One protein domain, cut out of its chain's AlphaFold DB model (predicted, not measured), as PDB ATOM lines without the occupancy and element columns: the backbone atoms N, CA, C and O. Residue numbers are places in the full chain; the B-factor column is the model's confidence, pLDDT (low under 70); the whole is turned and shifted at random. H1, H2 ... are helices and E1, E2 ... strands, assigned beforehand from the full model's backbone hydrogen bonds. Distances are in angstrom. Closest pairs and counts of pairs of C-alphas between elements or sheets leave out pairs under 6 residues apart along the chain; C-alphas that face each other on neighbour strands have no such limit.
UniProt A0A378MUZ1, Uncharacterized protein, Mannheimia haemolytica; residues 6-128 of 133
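What this domain is: This is residues 6 to 128 of the 133 residues of an uncharacterized protein of Mannheimia haemolytica (UniProt A0A378MUZ1). A long antiparallel ribbon of three strands, E5, E6 and E7, and a smaller twisted sheet of four, E1 to E4, spread apart as a V, nearest each other where E5 begins, beside E3. H2 packs with its last turn by E1 of the small sheet, a long loop, residues 10 to 38, makes one end of the longest axis, and the bend between E6 and E7 makes the other. The printed part has 123 residues, with two named helices and seven named strands in the order E1 H1 E2 E3 H2 E4 E5 E6 E7; the class is mixed, helices and strands. Both sheets are antiparallel, in the orders E1 E2 E3 E4 and E5 E6 E7. The whole is loose, with a radius of gyration of the C-alphas of 17.3 A, and elongated, spanning 57 by 30 by 23 A.

How they stand to each other: E1, residues 6 to 9, is an edge strand and antiparallel to E2, residues 43 to 49, with N 8 and O 44 2.8 A apart. H1, residues 39 to 42, only grazes this sheet. The pairing of E2 is staggered: its residues 43 to 46 pair with E1 and 46 to 49 with E3, residues 52 to 56. E2 and E3 form a hairpin, with N 52 and O 49 2.9 A apart. H2, residues 65 to 74, only grazes the sheet with residues 71 to 74; the closest C-alphas of E1 and H2, those of Ile 7 and Leu 72, are 5.4 A apart. In H2, 5 of 6 O i to N i+4 pairs are within hydrogen-bond range, while H1 is too short for such a pair. E4, residues 79 to 81, is antiparallel to E3, with N 55 and O 80 2.8 A apart. E5, residues 89 to 99, comes closest to E3 at the C-alphas of Glu 52 and Thr 90, 5.7 A apart. E5 and E6, residues 103 to 111, form a hairpin, with N 91 and O 109 2.8 A apart. E6 and E7, residues 119 to 127, form another, with N 106 and O 124 2.8 A apart. E5 E6 E7 is a meander, each strand the antiparallel neighbour of the one before. E7 is apart from E1, E2, E3 and E4.

Where its parts are: E1 begins at C-alpha 6, (109.801, 92.491, 113.168), and is 10.3 A long. H1 is 5.6 A, E2 19.1 A, E3 13.2 A, H2 14.5 A and E4 6.6 A long. E5 measures 29.4 A and E6 26.8 A. E7 measures 26.6 A and ends at C-alpha 127, (105.300, 102.605, 102.584).

The domain as a whole: The two C-alphas farthest apart, those of Thr 25 and Lys 116, are 57.7 A apart. The printed part has no cut, and the link from E1 to H1, 29 residues, is long. Mean pLDDT of the printed part is 87.7; residues 61 to 62 are under 70.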
ATOM      1  N   ILE A   6     109.143  91.420 113.904       87.06
ATOM      2  CA  ILE A   6     109.801  92.491 113.168       87.06
ATOM      3  C   ILE A   6     110.394  93.485 114.162       87.06
ATOM      4  O   ILE A   6     109.755  93.822 115.160       87.06
ATOM      5  N   ILE A   7     111.594  93.974 113.872       87.12
ATOM      6  CA  ILE A   7     112.154  95.176 114.485       87.12
ATOM      7  C   ILE A   7     112.581  96.096 113.347       87.12
ATOM      8  O   ILE A   7     113.160  95.649 112.360       87.12
ATOM      9  N   GLY A   8     112.262  97.375 113.479       83.69
ATOM     10  CA  GLY A   8     112.671  98.420 112.562       83.69
ATOM     11  C   GLY A   8     113.058  99.679 113.318       83.69
ATOM     12  O   GLY A   8     112.668  99.885 114.470       83.69
ATOM     13  N   PHE A   9     113.816 100.525 112.635       82.38
ATOM     14  CA  PHE A   9     114.187 101.848 113.109       82.38
ATOM     15  C   PHE A   9     113.558 102.909 112.217       82.38
ATOM     16  O   PHE A   9     113.378 102.683 111.019       82.38
ATOM     17  N   TYR A  10     113.256 104.069 112.784       82.81
ATOM     18  CA  TYR A  10     112.820 105.226 112.018       82.81
ATOM     19  C   TYR A  10     113.435 106.499 112.595       82.81
ATOM     20  O   TYR A  10     113.395 106.723 113.800       82.81
ATOM     21  N   ASP A  11     113.990 107.339 111.729       83.12
ATOM     22  CA  ASP A  11     114.556 108.629 112.120       83.12
ATOM     23  C   ASP A  11     113.419 109.624 112.398       83.12
ATOM     24  O   ASP A  11     112.915 110.305 111.498       83.12
ATOM     25  N   LEU A  12     112.981 109.674 113.657       84.25
ATOM     26  CA  LEU A  12     111.922 110.572 114.118       84.25
ATOM     27  C   LEU A  12     112.340 112.043 113.983       84.25
ATOM     28  O   LEU A  12     111.495 112.906 113.741       84.25
ATOM     29  N   ASN A  13     113.632 112.331 114.152       83.81
ATOM     30  CA  ASN A  13     114.175 113.688 114.159       83.81
ATOM     31  C   ASN A  13     114.532 114.211 112.755       83.81
ATOM     32  O   ASN A  13     114.808 115.403 112.608       83.81
ATOM     33  N   GLN A  14     114.492 113.346 111.735       83.81
ATOM     34  CA  GLN A  14     114.851 113.619 110.338       83.81
ATOM     35  C   GLN A  14     116.257 114.206 110.175       83.81
ATOM     36  O   GLN A  14     116.518 115.029 109.290       83.81
ATOM     37  N   ASP A  15     117.168 113.820 111.062       85.38
ATOM     38  CA  ASP A  15     118.509 114.380 111.116       85.38
ATOM     39  C   ASP A  15     119.579 113.400 110.581       85.38
ATOM     40  O   ASP A  15     120.714 113.801 110.297       85.38
ATOM     41  N   GLY A  16     119.200 112.144 110.336       83.06
ATOM     42  CA  GLY A  16     120.050 111.052 109.870       83.06
ATOM     43  C   GLY A  16     120.751 110.276 110.989       83.06
ATOM     44  O   GLY A  16     121.526 109.366 110.691       83.06
ATOM     45  N   CYS A  17     120.524 110.623 112.258       86.50
ATOM     46  CA  CYS A  17     120.941 109.820 113.402       86.50
ATOM     47  C   CYS A  17     119.779 108.955 113.905       86.50
ATOM     48  O   CYS A  17     118.632 109.377 113.867       86.50
ATOM     49  N   LEU A  18     120.096 107.786 114.469       84.69
ATOM     50  CA  LEU A  18     119.166 107.085 115.353       84.69
ATOM     51  C   LEU A  18     119.228 107.730 116.734       84.69
ATOM     52  O   LEU A  18     120.290 107.715 117.345       84.69
ATOM     53  N   GLY A  19     118.124 108.243 117.249       87.00
ATOM     54  CA  GLY A  19     117.998 108.848 118.568       87.00
ATOM     55  C   GLY A  19     118.404 110.322 118.624       87.00
ATOM     56  O   GLY A  19     118.852 110.950 117.669       87.00
ATOM     57  N   LYS A  20     118.275 110.901 119.816       89.00
ATOM     58  CA  LYS A  20     118.460 112.328 120.065       89.00
ATOM     59  C   LYS A  20     119.930 112.692 120.276       89.00
ATOM     60  O   LYS A  20     120.577 112.220 121.216       89.00
ATOM     61  N   ARG A  21     120.450 113.613 119.461       89.50
ATOM     62  CA  ARG A  21     121.794 114.188 119.645       89.50
ATOM     63  C   ARG A  21     121.881 115.048 120.906       89.50
ATOM     64  O   ARG A  21     120.931 115.735 121.282       89.50
ATOM     65  N   LYS A  22     123.076 115.107 121.507       87.81
ATOM     66  CA  LYS A  22     123.368 116.018 122.630       87.81
ATOM     67  C   LYS A  22     123.308 117.496 122.216       87.81
ATOM     68  O   LYS A  22     122.814 118.323 122.975       87.81
ATOM     69  N   THR A  23     123.815 117.824 121.027       88.44
ATOM     70  CA  THR A  23     123.766 119.161 120.408       88.44
ATOM     71  C   THR A  23     123.550 119.015 118.899       88.44
ATOM     72  O   THR A  23     123.809 117.950 118.343       88.44
ATOM     73  N   LYS A  24     123.125 120.083 118.206       85.50
ATOM     74  CA  LYS A  24     122.910 120.055 116.742       85.50
ATOM     75  C   LYS A  24     124.166 119.670 115.944       85.50
ATOM     76  O   LYS A  24     124.051 119.093 114.868       85.50
ATOM     77  N   THR A  25     125.348 119.980 116.474       88.81
ATOM     78  CA  THR A  25     126.654 119.728 115.843       88.81
ATOM     79  C   THR A  25     127.326 118.439 116.311       88.81
ATOM     80  O   THR A  25     128.374 118.078 115.781       88.81
ATOM     81  N   ALA A  26     126.763 117.740 117.302       90.69
ATOM     82  CA  ALA A  26     127.322 116.477 117.765       90.69
ATOM     83  C   ALA A  26     127.203 115.406 116.670       90.69
ATOM     84  O   ALA A  26     126.159 115.270 116.032       90.69
ATOM     85  N   ALA A  27     128.266 114.624 116.479       90.19
ATOM     86  CA  ALA A  27     128.251 113.485 115.570       90.19
ATOM     87  C   ALA A  27     127.318 112.377 116.094       90.19
ATOM     88  O   ALA A  27     127.320 112.096 117.296       90.19
ATOM     89  N   CYS A  28     126.588 111.706 115.189       87.75
ATOM     90  CA  CYS A  28     125.724 110.563 115.528       87.75
ATOM     91  C   CYS A  28     126.505 109.396 116.145       87.75
ATOM     92  O   CYS A  28     125.960 108.622 116.918       87.75
ATOM     93  N   LYS A  29     127.782 109.251 115.772       87.94
ATOM     94  CA  LYS A  29     128.652 108.153 116.191       87.94
ATOM     95  C   LYS A  29     130.036 108.661 116.567       87.94
ATOM     96  O   LYS A  29     130.536 109.611 115.964       87.94
ATOM     97  N   LEU A  30     130.667 107.974 117.510       87.00
ATOM     98  CA  LEU A  30     132.087 108.110 117.824       87.00
ATOM     99  C   LEU A  30     132.753 106.772 117.492       87.00
ATOM    100  O   LEU A  30     132.559 105.776 118.187       87.00
ATOM    101  N   GLY A  31     133.472 106.717 116.368       86.31
ATOM    102  CA  GLY A  31     133.970 105.451 115.824       86.31
ATOM    103  C   GLY A  31     132.824 104.516 115.420       86.31
ATOM    104  O   GLY A  31     132.074 104.818 114.489       86.31
ATOM    105  N   THR A  32     132.700 103.381 116.113       82.38
ATOM    106  CA  THR A  32     131.690 102.328 115.877       82.38
ATOM    107  C   THR A  32     130.523 102.350 116.865       82.38
ATOM    108  O   THR A  32     129.624 101.513 116.756       82.38
ATOM    109  N   VAL A  33     130.529 103.290 117.814       82.00
ATOM    110  CA  VAL A  33     129.541 103.383 118.895       82.00
ATOM    111  C   VAL A  33     128.563 104.515 118.610       82.00
ATOM    112  O   VAL A  33     128.965 105.610 118.194       82.00
ATOM    113  N   ASN A  34     127.281 104.252 118.848       83.62
ATOM    114  CA  ASN A  34     126.242 105.270 118.813       83.62
ATOM    115  C   ASN A  34     126.489 106.358 119.882       83.62
ATOM    116  O   ASN A  34     126.832 106.054 121.018       83.62
ATOM    117  N   ASN A  35     126.331 107.631 119.518       88.44
ATOM    118  CA  ASN A  35     126.582 108.800 120.376       88.44
ATOM    119  C   ASN A  35     125.324 109.681 120.527       88.44
ATOM    120  O   ASN A  35     125.386 110.904 120.688       88.44
ATOM    121  N   THR A  36     124.157 109.054 120.451       88.38
ATOM    122  CA  THR A  36     122.854 109.673 120.702       88.38
ATOM    123  C   THR A  36     122.219 109.063 121.952       88.38
ATOM    124  O   THR A  36     122.803 108.207 122.615       88.38
ATOM    125  N   ARG A  37     121.038 109.548 122.330       87.94
ATOM    126  CA  ARG A  37     120.264 109.045 123.470       87.94
ATOM    127  C   ARG A  37     118.830 108.780 123.060       87.94
ATOM    128  O   ARG A  37     118.379 109.298 122.044       87.94
ATOM    129  N   GLU A  38     118.090 108.079 123.910       86.56
ATOM    130  CA  GLU A  38     116.662 107.823 123.702       86.56
ATOM    131  C   GLU A  38     116.393 107.034 122.411       86.56
ATOM    132  O   GLU A  38     115.340 107.203 121.794       86.56
ATOM    133  N   VAL A  39     117.325 106.158 122.014       85.62
ATOM    134  CA  VAL A  39     117.241 105.390 120.757       85.62
ATOM    135  C   VAL A  39     115.948 104.580 120.708       85.62
ATOM    136  O   VAL A  39     115.317 104.500 119.663       85.62
ATOM    137  N   LEU A  40     115.494 104.062 121.855       83.88
ATOM    138  CA  LEU A  40     114.262 103.276 121.976       83.88
ATOM    139  C   LEU A  40     113.011 103.986 121.424       83.88
ATOM    140  O   LEU A  40     112.102 103.313 120.954       83.88
ATOM    141  N   LYS A  41     112.954 105.328 121.430       87.19
ATOM    142  CA  LYS A  41     111.815 106.078 120.860       87.19
ATOM    143  C   LYS A  41     111.690 105.911 119.345       87.19
ATOM    144  O   LYS A  41     110.605 106.088 118.798       87.19
ATOM    145  N   GLU A  42     112.794 105.574 118.697       86.12
ATOM    146  CA  GLU A  42     112.925 105.388 117.256       86.12
ATOM    147  C   GLU A  42     112.930 103.910 116.853       86.12
ATOM    148  O   GLU A  42     113.137 103.582 115.687       86.12
ATOM    149  N   ILE A  43     112.679 103.007 117.806       86.31
ATOM    150  CA  ILE A  43     112.554 101.574 117.554       86.31
ATOM    151  C   ILE A  43     111.081 101.214 117.531       86.31
ATOM    152  O   ILE A  43     110.329 101.516 118.458       86.31
ATOM    153  N   VAL A  44     110.686 100.492 116.493       86.62
ATOM    154  CA  VAL A  44     109.388  99.837 116.426       86.62
ATOM    155  C   VAL A  44     109.646  98.349 116.319       86.62
ATOM    156  O   VAL A  44     110.218  97.883 115.340       86.62
ATOM    157  N   GLY A  45     109.240  97.599 117.337       90.50
ATOM    158  CA  GLY A  45     109.395  96.154 117.343       90.50
ATOM    159  C   GLY A  45     108.127  95.475 117.812       90.50
ATOM    160  O   GLY A  45     107.575  95.862 118.841       90.50
ATOM    161  N   PHE A  46     107.696  94.455 117.075       92.00
ATOM    162  CA  PHE A  46     106.551  93.622 117.417       92.00
ATOM    163  C   PHE A  46     106.923  92.154 117.307       92.00
ATOM    164  O   PHE A  46     107.524  91.750 116.314       92.00
ATOM    165  N   LYS A  47     106.486  91.350 118.276       92.06
ATOM    166  CA  LYS A  47     106.473  89.891 118.150       92.06
ATOM    167  C   LYS A  47     105.162  89.296 118.638       92.06
ATOM    168  O   LYS A  47     104.466  89.915 119.443       92.06
ATOM    169  N   VAL A  48     104.868  88.079 118.189       92.81
ATOM    170  CA  VAL A  48     103.793  87.253 118.748       92.81
ATOM    171  C   VAL A  48     104.376  86.083 119.517       92.81
ATOM    172  O   VAL A  48     105.170  85.309 118.988       92.81
ATOM    173  N   GLU A  49     103.930  85.937 120.757       92.12
ATOM    174  CA  GLU A  49     104.294  84.847 121.656       92.12
ATOM    175  C   GLU A  49     103.079  84.523 122.531       92.12
ATOM    176  O   GLU A  49     102.371  85.429 122.957       92.12
ATOM    177  N   ASN A  50     102.772  83.241 122.754       93.12
ATOM    178  CA  ASN A  50     101.621  82.813 123.570       93.12
ATOM    179  C   ASN A  50     100.271  83.463 123.181       93.12
ATOM    180  O   ASN A  50      99.437  83.745 124.036       93.12
ATOM    181  N   ASN A  51     100.049  83.691 121.879       94.50
ATOM    182  CA  ASN A  51      98.879  84.394 121.327       94.50
ATOM    183  C   ASN A  51      98.730  85.864 121.766       94.50
ATOM    184  O   ASN A  51      97.662  86.453 121.592       94.50
ATOM    185  N   GLU A  52      99.794  86.477 122.269       95.31
ATOM    186  CA  GLU A  52      99.851  87.879 122.672       95.31
ATOM    187  C   GLU A  52     100.874  88.627 121.814       95.31
ATOM    188  O   GLU A  52     101.869  88.060 121.360       95.31
ATOM    189  N   ILE A  53     100.617  89.910 121.572       94.75
ATOM    190  CA  ILE A  53     101.562  90.822 120.938       94.75
ATOM    191  C   ILE A  53     102.428  91.445 122.029       94.75
ATOM    192  O   ILE A  53     101.930  91.907 123.060       94.75
ATOM    193  N   TYR A  54     103.725  91.498 121.761       94.69
ATOM    194  CA  TYR A  54     104.713  92.177 122.583       94.69
ATOM    195  C   TYR A  54     105.378  93.293 121.789       94.69
ATOM    196  O   TYR A  54     105.606  93.151 120.587       94.69
ATOM    197  N   THR A  55     105.731  94.373 122.479       93.50
ATOM    198  CA  THR A  55     106.508  95.495 121.944       93.50
ATOM    199  C   THR A  55     107.930  95.473 122.481       93.50
ATOM    200  O   THR A  55     108.152  95.153 123.651       93.50
ATOM    201  N   PHE A  56     108.892  95.822 121.634       90.94
ATOM    202  CA  PHE A  56     110.304  95.853 122.009       90.94
ATOM    203  C   PHE A  56     110.590  96.927 123.073       90.94
ATOM    204  O   PHE A  56     110.051  98.031 122.995       90.94
ATOM    205  N   SER A  57     111.422  96.612 124.072       87.81
ATOM    206  CA  SER A  57     111.676  97.504 125.217       87.81
ATOM    207  C   SER A  57     113.124  97.537 125.723       87.81
ATOM    208  O   SER A  57     113.394  98.112 126.779       87.81
ATOM    209  N   SER A  58     114.087  96.970 124.989       82.88
ATOM    210  CA  SER A  58     115.503  97.066 125.375       82.88
ATOM    211  C   SER A  58     116.042  98.493 125.255       82.88
ATOM    212  O   SER A  58     115.810  99.177 124.258       82.88
ATOM    213  N   GLN A  59     116.861  98.922 126.216       76.88
ATOM    214  CA  GLN A  59     117.687 100.120 126.052       76.88
ATOM    215  C   GLN A  59     118.869  99.833 125.119       76.88
ATOM    216  O   GLN A  59     119.603  98.872 125.337       76.88
ATOM    217  N   LEU A  60     119.074 100.691 124.114       77.44
ATOM    218  CA  LEU A  60     120.134 100.549 123.103       77.44
ATOM    219  C   LEU A  60     121.036 101.783 122.967       77.44
ATOM    220  O   LEU A  60     121.770 101.896 121.989       77.44
ATOM    221  N   ASP A  61     121.015 102.702 123.936       69.94
ATOM    222  CA  ASP A  61     121.678 104.010 123.816       69.94
ATOM    223  C   ASP A  61     123.189 103.919 123.493       69.94
ATOM    224  O   ASP A  61     123.727 104.830 122.870       69.94
ATOM    225  N   ASN A  62     123.847 102.789 123.799       68.50
ATOM    226  CA  ASN A  62     125.269 102.540 123.520       68.50
ATOM    227  C   ASN A  62     125.537 101.297 122.644       68.50
ATOM    228  O   ASN A  62     126.584 100.665 122.797       68.50
ATOM    229  N   CYS A  63     124.614 100.892 121.765       71.06
ATOM    230  CA  CYS A  63     124.867  99.722 120.919       71.06
ATOM    231  C   CYS A  63     126.082  99.940 119.994       71.06
ATOM    232  O   CYS A  63     126.302 101.026 119.444       71.06
ATOM    233  N   VAL A  64     126.865  98.878 119.796       76.38
ATOM    234  CA  VAL A  64     127.861  98.806 118.717       76.38
ATOM    235  C   VAL A  64     127.153  98.353 117.438       76.38
ATOM    236  O   VAL A  64     126.189  97.592 117.513       76.38
ATOM    237  N   LYS A  65     127.628  98.788 116.263       72.56
ATOM    238  CA  LYS A  65     127.037  98.454 114.950       72.56
ATOM    239  C   LYS A  65     126.581  96.992 114.836       72.56
ATOM    240  O   LYS A  65     125.438  96.751 114.475       72.56
ATOM    241  N   GLU A  66     127.454  96.047 115.169       75.75
ATOM    242  CA  GLU A  66     127.170  94.610 115.078       75.75
ATOM    243  C   GLU A  66     126.008  94.193 115.989       75.75
ATOM    244  O   GLU A  66     125.076  93.550 115.532       75.75
ATOM    245  N   GLN A  67     125.981  94.666 117.237       74.12
ATOM    246  CA  GLN A  67     124.890  94.381 118.177       74.12
ATOM    247  C   GLN A  67     123.548  94.929 117.680       74.12
ATOM    248  O   GLN A  67     122.521  94.266 117.797       74.12
ATOM    249  N   CYS A  68     123.556  96.133 117.104       73.62
ATOM    250  CA  CYS A  68     122.360  96.735 116.524       73.62
ATOM    251  C   CYS A  68     121.899  96.009 115.242       73.62
ATOM    252  O   CYS A  68     120.700  95.934 114.991       73.62
ATOM    253  N   GLN A  69     122.822  95.441 114.457       74.50
ATOM    254  CA  GLN A  69     122.489  94.605 113.296       74.50
ATOM    255  C   GLN A  69     121.893  93.259 113.723       74.50
ATOM    256  O   GLN A  69     120.813  92.909 113.261       74.50
ATOM    257  N   THR A  70     122.520  92.558 114.669       76.12
ATOM    258  CA  THR A  70     122.002  91.288 115.200       76.12
ATOM    259  C   THR A  70     120.596  91.443 115.778       76.12
ATOM    260  O   THR A  70     119.749  90.566 115.606       76.12
ATOM    261  N   LEU A  71     120.312  92.581 116.418       74.12
ATOM    262  CA  LEU A  71     118.985  92.887 116.943       74.12
ATOM    263  C   LEU A  71     117.899  92.874 115.854       74.12
ATOM    264  O   LEU A  71     116.832  92.294 116.054       74.12
ATOM    265  N   LEU A  72     118.176  93.499 114.706       70.81
ATOM    266  CA  LEU A  72     117.251  93.547 113.568       70.81
ATOM    267  C   LEU A  72     116.982  92.162 112.979       70.81
ATOM    268  O   LEU A  72     115.905  91.916 112.436       70.81
ATOM    269  N   GLU A  73     117.966  91.273 113.070       74.50
ATOM    270  CA  GLU A  73     117.909  89.961 112.441       74.50
ATOM    271  C   GLU A  73     117.220  88.922 113.328       74.50
ATOM    272  O   GLU A  73     116.407  88.149 112.817       74.50
ATOM    273  N   ASN A  74     117.471  88.942 114.642       78.88
ATOM    274  CA  ASN A  74     117.124  87.827 115.531       78.88
ATOM    275  C   ASN A  74     116.031  88.138 116.559       78.88
ATOM    276  O   ASN A  74     115.594  87.234 117.269       78.88
ATOM    277  N   CYS A  75     115.549  89.384 116.645       80.62
ATOM    278  CA  CYS A  75     114.533  89.784 117.627       80.62
ATOM    279  C   CYS A  75     114.919  89.536 119.098       80.62
ATOM    280  O   CYS A  75     114.058  89.470 119.986       80.62
ATOM    281  N   ASP A  76     116.217  89.432 119.362       81.00
ATOM    282  CA  ASP A  76     116.762  89.272 120.700       81.00
ATOM    283  C   ASP A  76     116.594  90.565 121.506       81.00
ATOM    284  O   ASP A  76     116.766  91.672 120.994       81.00
ATOM    285  N   GLY A  77     116.255  90.436 122.788       82.50
ATOM    286  CA  GLY A  77     116.113  91.570 123.697       82.50
ATOM    287  C   GLY A  77     114.967  91.421 124.688       82.50
ATOM    288  O   GLY A  77     114.339  90.370 124.808       82.50
ATOM    289  N   ASN A  78     114.697  92.509 125.401       88.81
ATOM    290  CA  ASN A  78     113.576  92.633 126.311       88.81
ATOM    291  C   ASN A  78     112.319  93.052 125.553       88.81
ATOM    292  O   ASN A  78     112.343  93.900 124.657       88.81
ATOM    293  N   TRP A  79     111.209  92.451 125.963       92.19
ATOM    294  CA  TRP A  79     109.908  92.621 125.347       92.19
ATOM    295  C   TRP A  79     108.867  92.874 126.427       92.19
ATOM    296  O   TRP A  79     108.819  92.181 127.442       92.19
ATOM    297  N   SER A  80     108.010  93.856 126.192       93.12
ATOM    298  CA  SER A  80     106.902  94.200 127.075       93.12
ATOM    299  C   SER A  80     105.597  93.743 126.445       93.12
ATOM    300  O   SER A  80     105.373  93.946 125.252       93.12
ATOM    301  N   LYS A  81     104.735  93.105 127.236       94.44
ATOM    302  CA  LYS A  81     103.419  92.674 126.765       94.44
ATOM    303  C   LYS A  81     102.595  93.901 126.357       94.44
ATOM    304  O   LYS A  81     102.489  94.850 127.130       94.44
ATOM    305  N   PHE A  82     102.019  93.869 125.157       94.38
ATOM    306  CA  PHE A  82     101.155  94.930 124.631       94.38
ATOM    307  C   PHE A  82      99.670  94.551 124.682       94.38
ATOM    308  O   PHE A  82      98.811  95.412 124.859       94.38
ATOM    309  N   THR A  83      99.355  93.260 124.550       93.88
ATOM    310  CA  THR A  83      97.973  92.754 124.522       93.88
ATOM    311  C   THR A  83      97.777  91.621 125.511       93.88
ATOM    312  O   THR A  83      98.680  90.811 125.683       93.88
ATOM    313  N   GLU A  84      96.569  91.486 126.052       93.81
ATOM    314  CA  GLU A  84      96.193  90.370 126.925       93.81
ATOM    315  C   GLU A  84      95.331  89.349 126.169       93.81
ATOM    316  O   GLU A  84      94.279  89.704 125.621       93.81
ATOM    317  N   ALA A  85      95.714  88.070 126.216       92.31
ATOM    318  CA  ALA A  85      95.008  86.981 125.529       92.31
ATOM    319  C   ALA A  85      93.542  86.811 125.975       92.31
ATOM    320  O   ALA A  85      92.720  86.249 125.247       92.31
ATOM    321  N   ASN A  86      93.201  87.311 127.167       93.00
ATOM    322  CA  ASN A  86      91.838  87.308 127.706       93.00
ATOM    323  C   ASN A  86      90.911  88.316 127.003       93.00
ATOM    324  O   ASN A  86      89.689  88.162 127.051       93.00
ATOM    325  N   ASN A  87      91.475  89.326 126.333       92.38
ATOM    326  CA  ASN A  87      90.721  90.285 125.527       92.38
ATOM    327  C   ASN A  87      90.573  89.787 124.086       92.38
ATOM    328  O   ASN A  87      89.459  89.746 123.562       92.38
ATOM    329  N   PHE A  88      91.683  89.379 123.470       93.62
ATOM    330  CA  PHE A  88      91.732  88.742 122.155       93.62
ATOM    331  C   PHE A  88      92.980  87.881 122.012       93.62
ATOM    332  O   PHE A  88      94.035  88.210 122.543       93.62
ATOM    333  N   LYS A  89      92.863  86.778 121.269       95.62
ATOM    334  CA  LYS A  89      93.992  85.900 120.952       95.62
ATOM    335  C   LYS A  89      94.531  86.243 119.578       95.62
ATOM    336  O   LYS A  89      93.800  86.155 118.596       95.62
ATOM    337  N   THR A  90      95.811  86.568 119.498       95.25
ATOM    338  CA  THR A  90      96.497  86.780 118.224       95.25
ATOM    339  C   THR A  90      96.762  85.430 117.567       95.25
ATOM    340  O   THR A  90      97.483  84.589 118.114       95.25
ATOM    341  N   LYS A  91      96.135  85.203 116.412       93.44
ATOM    342  CA  LYS A  91      96.301  83.997 115.587       93.44
ATOM    343  C   LYS A  91      97.409  84.173 114.561       93.44
ATOM    344  O   LYS A  91      98.168  83.241 114.321       93.44
ATOM    345  N   LYS A  92      97.503  85.373 113.987       92.94
ATOM    346  CA  LYS A  92      98.484  85.725 112.962       92.94
ATOM    347  C   LYS A  92      98.913  87.175 113.137       92.94
ATOM    348  O   LYS A  92      98.059  88.045 113.266       92.94
ATOM    349  N   LEU A  93     100.217  87.418 113.089       92.38
ATOM    350  CA  LEU A  93     100.810  88.719 112.801       92.38
ATOM    351  C   LEU A  93     101.954  88.464 111.825       92.38
ATOM    352  O   LEU A  93     102.982  87.920 112.218       92.38
ATOM    353  N   ASP A  94     101.738  88.794 110.559       90.94
ATOM    354  CA  ASP A  94     102.683  88.515 109.480       90.94
ATOM    355  C   ASP A  94     103.115  89.807 108.791       90.94
ATOM    356  O   ASP A  94     102.313  90.727 108.593       90.94
ATOM    357  N   PHE A  95     104.388  89.843 108.414       87.69
ATOM    358  CA  PHE A  95     105.027  90.959 107.738       87.69
ATOM    359  C   PHE A  95     105.656  90.436 106.451       87.69
ATOM    360  O   PHE A  95     106.532  89.576 106.489       87.69
ATOM    361  N   SER A  96     105.215  90.950 105.304       89.75
ATOM    362  CA  SER A  96     105.729  90.521 104.002       89.75
ATOM    363  C   SER A  96     105.920  91.696 103.056       89.75
ATOM    364  O   SER A  96     105.068  92.576 102.939       89.75
ATOM    365  N   TRP A  97     107.043  91.714 102.344       89.94
ATOM    366  CA  TRP A  97     107.295  92.721 101.322       89.94
ATOM    367  C   TRP A  97     106.390  92.494 100.105       89.94
ATOM    368  O   TRP A  97     106.232  91.377  99.609       89.94
ATOM    369  N   ARG A  98     105.768  93.571  99.625       94.12
ATOM    370  CA  ARG A  98     105.103  93.642  98.312       94.12
ATOM    371  C   ARG A  98     105.993  94.279  97.262       94.12
ATOM    372  O   ARG A  98     105.895  93.933  96.094       94.12
ATOM    373  N   GLN A  99     106.872  95.157  97.717       90.44
ATOM    374  CA  GLN A  99     108.045  95.619  97.009       90.44
ATOM    375  C   GLN A  99     109.153  95.701  98.054       90.44
ATOM    376  O   GLN A  99     108.955  96.358  99.079       90.44
ATOM    377  N   GLU A 100     110.255  94.990  97.822       86.56
ATOM    378  CA  GLU A 100     111.392  94.938  98.745       86.56
ATOM    379  C   GLU A 100     111.844  96.356  99.116       86.56
ATOM    380  O   GLU A 100     111.873  97.245  98.264       86.56
ATOM    381  N   ASP A 101     112.058  96.573 100.415       80.62
ATOM    382  CA  ASP A 101     112.463  97.838 101.043       80.62
ATOM    383  C   ASP A 101     111.567  99.072 100.813       80.62
ATOM    384  O   ASP A 101     111.895 100.156 101.292       80.62
ATOM    385  N   ASN A 102     110.415  98.936 100.142       86.75
ATOM    386  CA  ASN A 102     109.532 100.067  99.823       86.75
ATOM    387  C   ASN A 102     108.092  99.886 100.318       86.75
ATOM    388  O   ASN A 102     107.498 100.817 100.852       86.75
ATOM    389  N   LEU A 103     107.502  98.700 100.150       90.25
ATOM    390  CA  LEU A 103     106.092  98.475 100.479       90.25
ATOM    391  C   LEU A 103     105.925  97.220 101.324       90.25
ATOM    392  O   LEU A 103     105.981  96.097 100.815       90.25
ATOM    393  N   LEU A 104     105.660  97.422 102.610       89.69
ATOM    394  CA  LEU A 104     105.425  96.357 103.571       89.69
ATOM    395  C   LEU A 104     103.925  96.072 103.695       89.69
ATOM    396  O   LEU A 104     103.125  96.974 103.943       89.69
ATOM    397  N   LYS A 105     103.533  94.806 103.560       93.50
ATOM    398  CA  LYS A 105     102.204  94.320 103.935       93.50
ATOM    399  C   LYS A 105     102.250  93.778 105.358       93.50
ATOM    400  O   LYS A 105     103.114  92.972 105.691       93.50
ATOM    401  N   ILE A 106     101.271  94.187 106.155       92.56
ATOM    402  CA  ILE A 106     101.039  93.712 107.516       92.56
ATOM    403  C   ILE A 106      99.683  93.015 107.545       92.56
ATOM    404  O   ILE A 106      98.677  93.595 107.124       92.56
ATOM    405  N   GLU A 107      99.649  91.783 108.038       95.25
ATOM    406  CA  GLU A 107      98.422  91.009 108.231       95.25
ATOM    407  C   GLU A 107      98.245  90.647 109.696       95.25
ATOM    408  O   GLU A 107      99.126  90.031 110.291       95.25
ATOM    409  N   LEU A 108      97.086  90.986 110.252       94.81
ATOM    410  CA  LEU A 108      96.699  90.673 111.620       94.81
ATOM    411  C   LEU A 108      95.409  89.853 111.611       94.81
ATOM    412  O   LEU A 108      94.424  90.245 110.985       94.81
ATOM    413  N   GLU A 109      95.409  88.749 112.349       96.19
ATOM    414  CA  GLU A 109      94.221  87.954 112.648       96.19
ATOM    415  C   GLU A 109      94.104  87.764 114.159       96.19
ATOM    416  O   GLU A 109      95.040  87.282 114.811       96.19
ATOM    417  N   ILE A 110      92.950  88.134 114.712       96.12
ATOM    418  CA  ILE A 110      92.643  87.993 116.135       96.12
ATOM    419  C   ILE A 110      91.311  87.268 116.340       96.12
ATOM    420  O   ILE A 110      90.357  87.465 115.592       96.12
ATOM    421  N   GLU A 111      91.233  86.454 117.385       96.69
ATOM    422  CA  GLU A 111      90.039  85.699 117.774       96.69
ATOM    423  C   GLU A 111      89.471  86.228 119.100       96.69
ATOM    424  O   GLU A 111      90.221  86.497 120.046       96.69
ATOM    425  N   SER A 112      88.141  86.334 119.193       94.56
ATOM    426  CA  SER A 112      87.466  86.655 120.454       94.56
ATOM    427  C   SER A 112      87.480  85.454 121.416       94.56
ATOM    428  O   SER A 112      86.926  84.405 121.089       94.56
ATOM    429  N   PRO A 113      87.992  85.586 122.655       92.38
ATOM    430  CA  PRO A 113      87.913  84.528 123.658       92.38
ATOM    431  C   PRO A 113      86.487  84.388 124.207       92.38
ATOM    432  O   PRO A 113      86.125  83.338 124.730       92.38
ATOM    433  N   LYS A 114      85.678  85.454 124.089       93.38
ATOM    434  CA  LYS A 114      84.298  85.534 124.587       93.38
ATOM    435  C   LYS A 114      83.281  84.967 123.595       93.38
ATOM    436  O   LYS A 114      82.238  84.481 124.016       93.38
ATOM    437  N   GLN A 115      83.569  85.037 122.294       94.19
ATOM    438  CA  GLN A 115      82.692  84.544 121.231       94.19
ATOM    439  C   GLN A 115      83.455  83.561 120.343       94.19
ATOM    440  O   GLN A 115      84.243  83.962 119.487       94.19
ATOM    441  N   LYS A 116      83.225  82.261 120.558       88.94
ATOM    442  CA  LYS A 116      83.886  81.197 119.789       88.94
ATOM    443  C   LYS A 116      83.623  81.367 118.291       88.94
ATOM    444  O   LYS A 116      82.478  81.534 117.884       88.94
ATOM    445  N   GLY A 117      84.682  81.279 117.489       88.56
ATOM    446  CA  GLY A 117      84.609  81.376 116.029       88.56
ATOM    447  C   GLY A 117      84.528  82.802 115.479       88.56
ATOM    448  O   GLY A 117      84.585  82.968 114.264       88.56
ATOM    449  N   LEU A 118      84.439  83.833 116.330       95.81
ATOM    450  CA  LEU A 118      84.502  85.217 115.869       95.81
ATOM    451  C   LEU A 118      85.959  85.640 115.657       95.81
ATOM    452  O   LEU A 118      86.715  85.815 116.619       95.81
ATOM    453  N   ILE A 119      86.322  85.828 114.389       96.56
ATOM    454  CA  ILE A 119      87.663  86.206 113.941       96.56
ATOM    455  C   ILE A 119      87.601  87.583 113.280       96.56
ATOM    456  O   ILE A 119      86.770  87.828 112.407       96.56
ATOM    457  N   TYR A 120      88.514  88.468 113.673       96.06
ATOM    458  CA  TYR A 120      88.724  89.761 113.039       96.06
ATOM    459  C   TYR A 120      90.035  89.739 112.267       96.06
ATOM    460  O   TYR A 120      91.061  89.289 112.781       96.06
ATOM    461  N   THR A 121      90.005  90.267 111.047       97.19
ATOM    462  CA  THR A 121      91.181  90.369 110.185       97.19
ATOM    463  C   THR A 121      91.438  91.818 109.803       97.19
ATOM    464  O   THR A 121      90.517  92.604 109.570       97.19
ATOM    465  N   ALA A 122      92.713  92.184 109.741       96.69
ATOM    466  CA  ALA A 122      93.151  93.468 109.230       96.69
ATOM    467  C   ALA A 122      94.354  93.272 108.311       96.69
ATOM    468  O   ALA A 122      95.303  92.562 108.636       96.69
ATOM    469  N   VAL A 123      94.317  93.951 107.167       97.12
ATOM    470  CA  VAL A 123      95.445  94.053 106.243       97.12
ATOM    471  C   VAL A 123      95.805  95.523 106.094       97.12
ATOM    472  O   VAL A 123      94.925  96.377 105.926       97.12
ATOM    473  N   ARG A 124      97.095  95.833 106.185       94.94
ATOM    474  CA  ARG A 124      97.634  97.179 105.977       94.94
ATOM    475  C   ARG A 124      98.825  97.126 105.039       94.94
ATOM    476  O   ARG A 124      99.577  96.157 105.038       94.94
ATOM    477  N   TYR A 125      98.973  98.188 104.261       93.69
ATOM    478  CA  TYR A 125     100.123  98.427 103.404       93.69
ATOM    479  C   TYR A 125     100.804  99.694 103.904       93.69
ATOM    480  O   TYR A 125     100.146 100.725 104.050       93.69
ATOM    481  N   VAL A 126     102.089  99.592 104.216       89.25
ATOM    482  CA  VAL A 126     102.889 100.676 104.777       89.25
ATOM    483  C   VAL A 126     104.046 100.934 103.830       89.25
ATOM    484  O   VAL A 126     104.838 100.032 103.554       89.25
ATOM    485  N   PHE A 127     104.128 102.162 103.323       88.00
ATOM    486  CA  PHE A 127     105.300 102.605 102.584       88.00
ATOM    487  C   PHE A 127     106.441 102.848 103.566       88.00
ATOM    488  O   PHE A 127     106.295 103.616 104.519       88.00
ATOM    489  N   ILE A 128     107.567 102.185 103.332       81.94
ATOM    490  CA  ILE A 128     108.799 102.413 104.071       81.94
ATOM    491  C   ILE A 128     109.551 103.511 103.335       81.94
ATOM    492  O   ILE A 128     110.222 103.285 102.332       81.94
TER     493      ILE A 128